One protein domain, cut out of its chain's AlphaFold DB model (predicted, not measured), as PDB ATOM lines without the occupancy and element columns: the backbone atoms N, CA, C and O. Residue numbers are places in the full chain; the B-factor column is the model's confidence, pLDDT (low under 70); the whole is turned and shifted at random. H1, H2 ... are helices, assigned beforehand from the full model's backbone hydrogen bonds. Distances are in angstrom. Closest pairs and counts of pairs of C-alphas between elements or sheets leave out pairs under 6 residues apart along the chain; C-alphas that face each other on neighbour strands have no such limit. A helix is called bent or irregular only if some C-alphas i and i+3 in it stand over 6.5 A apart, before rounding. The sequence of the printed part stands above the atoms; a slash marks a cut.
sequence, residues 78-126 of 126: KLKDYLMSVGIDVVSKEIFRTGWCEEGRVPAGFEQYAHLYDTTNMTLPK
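What this domain is: This is residues 78 to 126 of the 126 residues of the protein "Hypothetical protein" of Grammatophora oceanica (UniProt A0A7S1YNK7). There is little regular structure here: a winding chain with three short helices strung along it, H1 and the loop of residues 87 to 98 at one end, and residues 120 to 126 sticking out as a tail at the other. The printed part has 49 residues, with H1, H2 and H3 in that order, no named strand, and under half of the residues in named elements; the class is all helix. It is loose, with a radius of gyration of the C-alphas of 13.7 A, and spans 45 by 22 by 12 A.

Where its parts are: H1, residues 79 to 86, runs 10.7 A from C-alpha 79 at (123.390, 112.657, 147.225). H2 is residues 99 to 102, 5.0 A. H3, residues 111 to 116, runs 9.9 A to C-alpha 116 at (113.005, 92.962, 155.062); it is irregular, with C-alphas 112 and 115 7.5 A apart.

How they stand to each other: H1 and H2 are close but not clearly touching; their closest C-alphas, of Val 86 and Trp 100, are 7.6 A apart. H3 is apart from both. Residues 88 to 89 pair with 94 to 95, antiparallel. Every O i to N i+4 pair is within hydrogen-bond range in H1, 0 of 2 in H3, with 2 of 3 O i to N i+3 pairs; H2 is too short for an i+4 pair.

The domain as a whole: The C-alphas farthest apart, of Val 91 and Lys 126, are 45.3 A apart. The printed part has no cut. The link from H1 to H2 is long. Residues 117 to 126 are under pLDDT 70.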
ATOM      1  N   LYS A  78     120.310 111.121 143.867       91.50
ATOM      2  CA  LYS A  78     120.957 112.364 144.283       91.50
ATOM      3  C   LYS A  78     121.518 112.190 145.692       91.50
ATOM      4  O   LYS A  78     120.839 111.661 146.571       91.50
ATOM      5  N   LEU A  79     122.728 112.700 145.919       91.62
ATOM      6  CA  LEU A  79     123.390 112.657 147.225       91.62
ATOM      7  C   LEU A  79     122.516 113.256 148.340       91.62
ATOM      8  O   LEU A  79     122.398 112.661 149.405       91.62
ATOM      9  N   LYS A  80     121.846 114.385 148.075       91.50
ATOM     10  CA  LYS A  80     120.930 115.030 149.031       91.50
ATOM     11  C   LYS A  80     119.831 114.081 149.518       91.50
ATOM     12  O   LYS A  80     119.549 114.030 150.711       91.50
ATOM     13  N   ASP A  81     119.228 113.332 148.598       88.81
ATOM     14  CA  ASP A  81     118.139 112.409 148.920       88.81
ATOM     15  C   ASP A  81     118.669 111.232 149.750       88.81
ATOM     16  O   ASP A  81     118.019 110.794 150.699       88.81
ATOM     17  N   TYR A  82     119.889 110.768 149.451       88.12
ATOM     18  CA  TYR A  82     120.561 109.767 150.272       88.12
ATOM     19  C   TYR A  82     120.825 110.267 151.694       88.12
ATOM     20  O   TYR A  82     120.378 109.616 152.635       88.12
ATOM     21  N   LEU A  83     121.491 111.412 151.857       91.00
ATOM     22  CA  LEU A  83     121.827 111.974 153.170       91.00
ATOM     23  C   LEU A  83     120.575 112.201 154.028       91.00
ATOM     24  O   LEU A  83     120.551 111.836 155.201       91.00
ATOM     25  N   MET A  84     119.491 112.683 153.413       88.88
ATOM     26  CA  MET A  84     118.185 112.806 154.063       88.88
ATOM     27  C   MET A  84     117.605 111.448 154.486       88.88
ATOM     28  O   MET A  84     117.040 111.327 155.574       88.88
ATOM     29  N   SER A  85     117.741 110.415 153.648       84.06
ATOM     30  CA  SER A  85     117.236 109.072 153.960       84.06
ATOM     31  C   SER A  85     117.968 108.419 155.135       84.06
ATOM     32  O   SER A  85     117.319 107.778 155.961       84.06
ATOM     33  N   VAL A  86     119.289 108.625 155.240       84.88
ATOM     34  CA  VAL A  86     120.115 108.090 156.337       84.88
ATOM     35  C   VAL A  86     120.193 109.020 157.548       84.88
ATOM     36  O   VAL A  86     120.711 108.615 158.583       84.88
ATOM     37  N   GLY A  87     119.651 110.237 157.448       89.25
ATOM     38  CA  GLY A  87     119.555 111.170 158.567       89.25
ATOM     39  C   GLY A  87     120.860 111.860 158.937       89.25
ATOM     40  O   GLY A  87     121.073 112.089 160.125       89.25
ATOM     41  N   ILE A  88     121.728 112.143 157.962       91.62
ATOM     42  CA  ILE A  88     123.046 112.757 158.181       91.62
ATOM     43  C   ILE A  88     123.077 114.149 157.550       91.62
ATOM     44  O   ILE A  88     122.754 114.304 156.372       91.62
ATOM     45  N   ASP A  89     123.526 115.143 158.313       94.44
ATOM     46  CA  ASP A  89     123.942 116.450 157.802       94.44
ATOM     47  C   ASP A  89     125.470 116.557 157.897       94.44
ATOM     48  O   ASP A  89     126.052 116.611 158.980       94.44
ATOM     49  N   VAL A  90     126.136 116.551 156.743       94.12
ATOM     50  CA  VAL A  90     127.604 116.598 156.651       94.12
ATOM     51  C   VAL A  90     128.178 117.990 156.930       94.12
ATOM     52  O   VAL A  90     129.357 118.102 157.261       94.12
ATOM     53  N   VAL A  91     127.361 119.041 156.812       92.62
ATOM     54  CA  VAL A  91     127.774 120.430 157.036       92.62
ATOM     55  C   VAL A  91     127.725 120.744 158.525       92.62
ATOM     56  O   VAL A  91     128.716 121.222 159.074       92.62
ATOM     57  N   SER A  92     126.606 120.440 159.193       95.25
ATOM     58  CA  SER A  92     126.490 120.613 160.650       95.25
ATOM     59  C   SER A  92     127.155 119.487 161.446       95.25
ATOM     60  O   SER A  92     127.435 119.666 162.629       95.25
ATOM     61  N   LYS A  93     127.471 118.358 160.795       93.62
ATOM     62  CA  LYS A  93     128.038 117.139 161.401       93.62
ATOM     63  C   LYS A  93     127.097 116.500 162.422       93.62
ATOM     64  O   LYS A  93     127.539 115.937 163.423       93.62
ATOM     65  N   GLU A  94     125.800 116.561 162.146       93.88
ATOM     66  CA  GLU A  94     124.750 116.043 163.018       93.88
ATOM     67  C   GLU A  94     124.045 114.834 162.401       93.88
ATOM     68  O   GLU A  94     123.907 114.698 161.182       93.88
ATOM     69  N   ILE A  95     123.558 113.959 163.281       91.19
ATOM     70  CA  ILE A  95     122.679 112.850 162.923       91.19
ATOM     71  C   ILE A  95     121.299 113.171 163.486       91.19
ATOM     72  O   ILE A  95     121.140 113.329 164.693       91.19
ATOM     73  N   PHE A  96     120.295 113.263 162.618       88.62
ATOM     74  CA  PHE A  96     118.939 113.684 162.992       88.62
ATOM     75  C   PHE A  96     117.875 112.600 162.764       88.62
ATOM     76  O   PHE A  96     116.711 112.789 163.122       88.62
ATOM     77  N   ARG A  97     118.241 111.449 162.178       82.81
ATOM     78  CA  ARG A  97     117.333 110.303 162.000       82.81
ATOM     79  C   ARG A  97     118.088 108.972 162.054       82.81
ATOM     80  O   ARG A  97     118.642 108.530 161.055       82.81
ATOM     81  N   THR A  98     118.035 108.299 163.201       83.88
ATOM     82  CA  THR A  98     118.736 107.025 163.467       83.88
ATOM     83  C   THR A  98     117.833 105.795 163.474       83.88
ATOM     84  O   THR A  98     118.338 104.677 163.445       83.88
ATOM     85  N   GLY A  99     116.505 105.964 163.462       80.25
ATOM     86  CA  GLY A  99     115.563 104.852 163.651       80.25
ATOM     87  C   GLY A  99     115.697 103.705 162.639       80.25
ATOM     88  O   GLY A  99     115.312 102.583 162.942       80.25
ATOM     89  N   TRP A 100     116.277 103.944 161.460       79.56
ATOM     90  CA  TRP A 100     116.578 102.877 160.500       79.56
ATOM     91  C   TRP A 100     117.742 101.980 160.931       79.56
ATOM     92  O   TRP A 100     117.740 100.791 160.624       79.56
ATOM     93  N   CYS A 101     118.715 102.537 161.650       79.56
ATOM     94  CA  CYS A 101     119.876 101.824 162.166       79.56
ATOM     95  C   CYS A 101     119.591 101.215 163.543       79.56
ATOM     96  O   CYS A 101     119.972 100.080 163.802       79.56
ATOM     97  N   GLU A 102     118.929 101.966 164.425       82.12
ATOM     98  CA  GLU A 102     118.707 101.565 165.823       82.12
ATOM     99  C   GLU A 102     117.508 100.635 165.984       82.12
ATOM    100  O   GLU A 102     117.539  99.701 166.778       82.12
ATOM    101  N   GLU A 103     116.446 100.888 165.221       82.88
ATOM    102  CA  GLU A 103     115.159 100.217 165.399       82.88
ATOM    103  C   GLU A 103     114.737  99.410 164.167       82.88
ATOM    104  O   GLU A 103     113.649  98.841 164.141       82.88
ATOM    105  N   GLY A 104     115.561  99.398 163.114       79.06
ATOM    106  CA  GLY A 104     115.202  98.772 161.844       79.06
ATOM    107  C   GLY A 104     113.980  99.415 161.183       79.06
ATOM    108  O   GLY A 104     113.278  98.765 160.419       79.06
ATOM    109  N   ARG A 105     113.668 100.688 161.459       82.31
ATOM    110  CA  ARG A 105     112.562 101.367 160.772       82.31
ATOM    111  C   ARG A 105     112.927 101.627 159.317       82.31
ATOM    112  O   ARG A 105     113.954 102.227 159.016       82.31
ATOM    113  N   VAL A 106     112.038 101.261 158.408       82.06
ATOM    114  CA  VAL A 106     112.234 101.497 156.977       82.06
ATOM    115  C   VAL A 106     112.419 103.000 156.707       82.06
ATOM    116  O   VAL A 106     111.606 103.811 157.169       82.06
ATOM    117  N   PRO A 107     113.473 103.409 155.977       77.25
ATOM    118  CA  PRO A 107     113.616 104.791 155.535       77.25
ATOM    119  C   PRO A 107     112.432 105.217 154.658       77.25
ATOM    120  O   PRO A 107     111.858 104.410 153.931       77.25
ATOM    121  N   ALA A 108     112.080 106.503 154.693       77.31
ATOM    122  CA  ALA A 108     110.997 107.014 153.850       77.31
ATOM    123  C   ALA A 108     111.331 106.824 152.356       77.31
ATOM    124  O   ALA A 108     112.461 107.103 151.945       77.31
ATOM    125  N   GLY A 109     110.364 106.369 151.557       78.00
ATOM    126  CA  GLY A 109     110.540 106.042 150.133       78.00
ATOM    127  C   GLY A 109     111.053 104.621 149.857       78.00
ATOM    128  O   GLY A 109     111.325 104.278 148.704       78.00
ATOM    129  N   PHE A 110     111.216 103.806 150.902       80.00
ATOM    130  CA  PHE A 110     111.637 102.405 150.821       80.00
ATOM    131  C   PHE A 110     110.577 101.448 151.383       80.00
ATOM    132  O   PHE A 110     110.886 100.296 151.675       80.00
ATOM    133  N   GLU A 111     109.325 101.890 151.521       85.62
ATOM    134  CA  GLU A 111     108.229 101.146 152.153       85.62
ATOM    135  C   GLU A 111     107.984  99.774 151.505       85.62
ATOM    136  O   GLU A 111     107.630  98.818 152.192       85.62
ATOM    137  N   GLN A 112     108.256  99.628 150.204       84.25
ATOM    138  CA  GLN A 112     108.202  98.346 149.492       84.25
ATOM    139  C   GLN A 112     109.132  97.276 150.091       84.25
ATOM    140  O   GLN A 112     108.874  96.080 149.955       84.25
ATOM    141  N   TYR A 113     110.192  97.692 150.784       81.69
ATOM    142  CA  TYR A 113     111.152  96.815 151.448       81.69
ATOM    143  C   TYR A 113     110.826  96.573 152.921       81.69
ATOM    144  O   TYR A 113     111.618  95.931 153.601       81.69
ATOM    145  N   ALA A 114     109.674  97.025 153.429       82.69
ATOM    146  CA  ALA A 114     109.308  96.849 154.837       82.69
ATOM    147  C   ALA A 114     109.342  95.391 155.310       82.69
ATOM    148  O   ALA A 114     109.728  95.119 156.441       82.69
ATOM    149  N   HIS A 115     109.044  94.454 154.411       83.25
ATOM    150  CA  HIS A 115     109.138  93.019 154.666       83.25
ATOM    151  C   HIS A 115     110.557  92.531 155.028       83.25
ATOM    152  O   HIS A 115     110.686  91.474 155.634       83.25
ATOM    153  N   LEU A 116     111.618  93.275 154.681       77.19
ATOM    154  CA  LEU A 116     113.005  92.962 155.062       77.19
ATOM    155  C   LEU A 116     113.346  93.386 156.497       77.19
ATOM    156  O   LEU A 116     114.364  92.959 157.033       77.19
ATOM    157  N   TYR A 117     112.517  94.238 157.099       69.06
ATOM    158  CA  TYR A 117     112.732  94.820 158.423       69.06
ATOM    159  C   TYR A 117     111.799  94.230 159.492       69.06
ATOM    160  O   TYR A 117     111.947  94.527 160.677       69.06
ATOM    161  N   ASP A 118     110.838  93.393 159.093       66.94
ATOM    162  CA  ASP A 118     109.886  92.778 160.010       66.94
ATOM    163  C   ASP A 118     110.545  91.624 160.786       66.94
ATOM    164  O   ASP A 118     110.710  90.504 160.299       66.94
ATOM    165  N   THR A 119     110.961  91.915 162.017       60.25
ATOM    166  CA  THR A 119     111.653  90.961 162.899       60.25
ATOM    167  C   THR A 119     110.713  89.947 163.549       60.25
ATOM    168  O   THR A 119     111.193  88.981 164.145       60.25
ATOM    169  N   THR A 120     109.389  90.091 163.406       58.78
ATOM    170  CA  THR A 120     108.412  89.188 164.044       58.78
ATOM    171  C   THR A 120     108.499  87.732 163.571       58.78
ATOM    172  O   THR A 120     108.042  86.845 164.290       58.78
ATOM    173  N   ASN A 121     109.155  87.454 162.437       49.84
ATOM    174  CA  ASN A 121     109.334  86.098 161.901       49.84
ATOM    175  C   ASN A 121     110.779  85.563 161.937       49.84
ATOM    176  O   ASN A 121     111.026  84.454 161.462       49.84
ATOM    177  N   MET A 122     111.746  86.285 162.515       49.00
ATOM    178  CA  MET A 122     113.122  85.783 162.649       49.00
ATOM    179  C   MET A 122     113.306  85.008 163.961       49.00
ATOM    180  O   MET A 122     114.083  85.394 164.832       49.00
ATOM    181  N   THR A 123     112.617  83.873 164.117       46.91
ATOM    182  CA  THR A 123     113.083  82.848 165.064       46.91
ATOM    183  C   THR A 123     114.397  82.292 164.535       46.91
ATOM    184  O   THR A 123     114.405  81.484 163.606       46.91
ATOM    185  N   LEU A 124     115.513  82.748 165.105       45.34
ATOM    186  CA  LEU A 124     116.819  82.141 164.871       45.34
ATOM    187  C   LEU A 124     116.735  80.650 165.250       45.34
ATOM    188  O   LEU A 124     116.320  80.346 166.375       45.34
ATOM    189  N   PRO A 125     117.087  79.712 164.350       48.56
ATOM    190  CA  PRO A 125     117.266  78.327 164.753       48.56
ATOM    191  C   PRO A 125     118.360  78.273 165.828       48.56
ATOM    192  O   PRO A 125     119.419  78.883 165.666       48.56
ATOM    193  N   LYS A 126     118.045  77.609 166.946       43.75
ATOM    194  CA  LYS A 126     118.990  77.319 168.031       43.75
ATOM    195  C   LYS A 126     120.110  76.400 167.562       43.75
ATOM    196  O   LYS A 126     119.811  75.497 166.750       43.75
TER     197      LYS A 126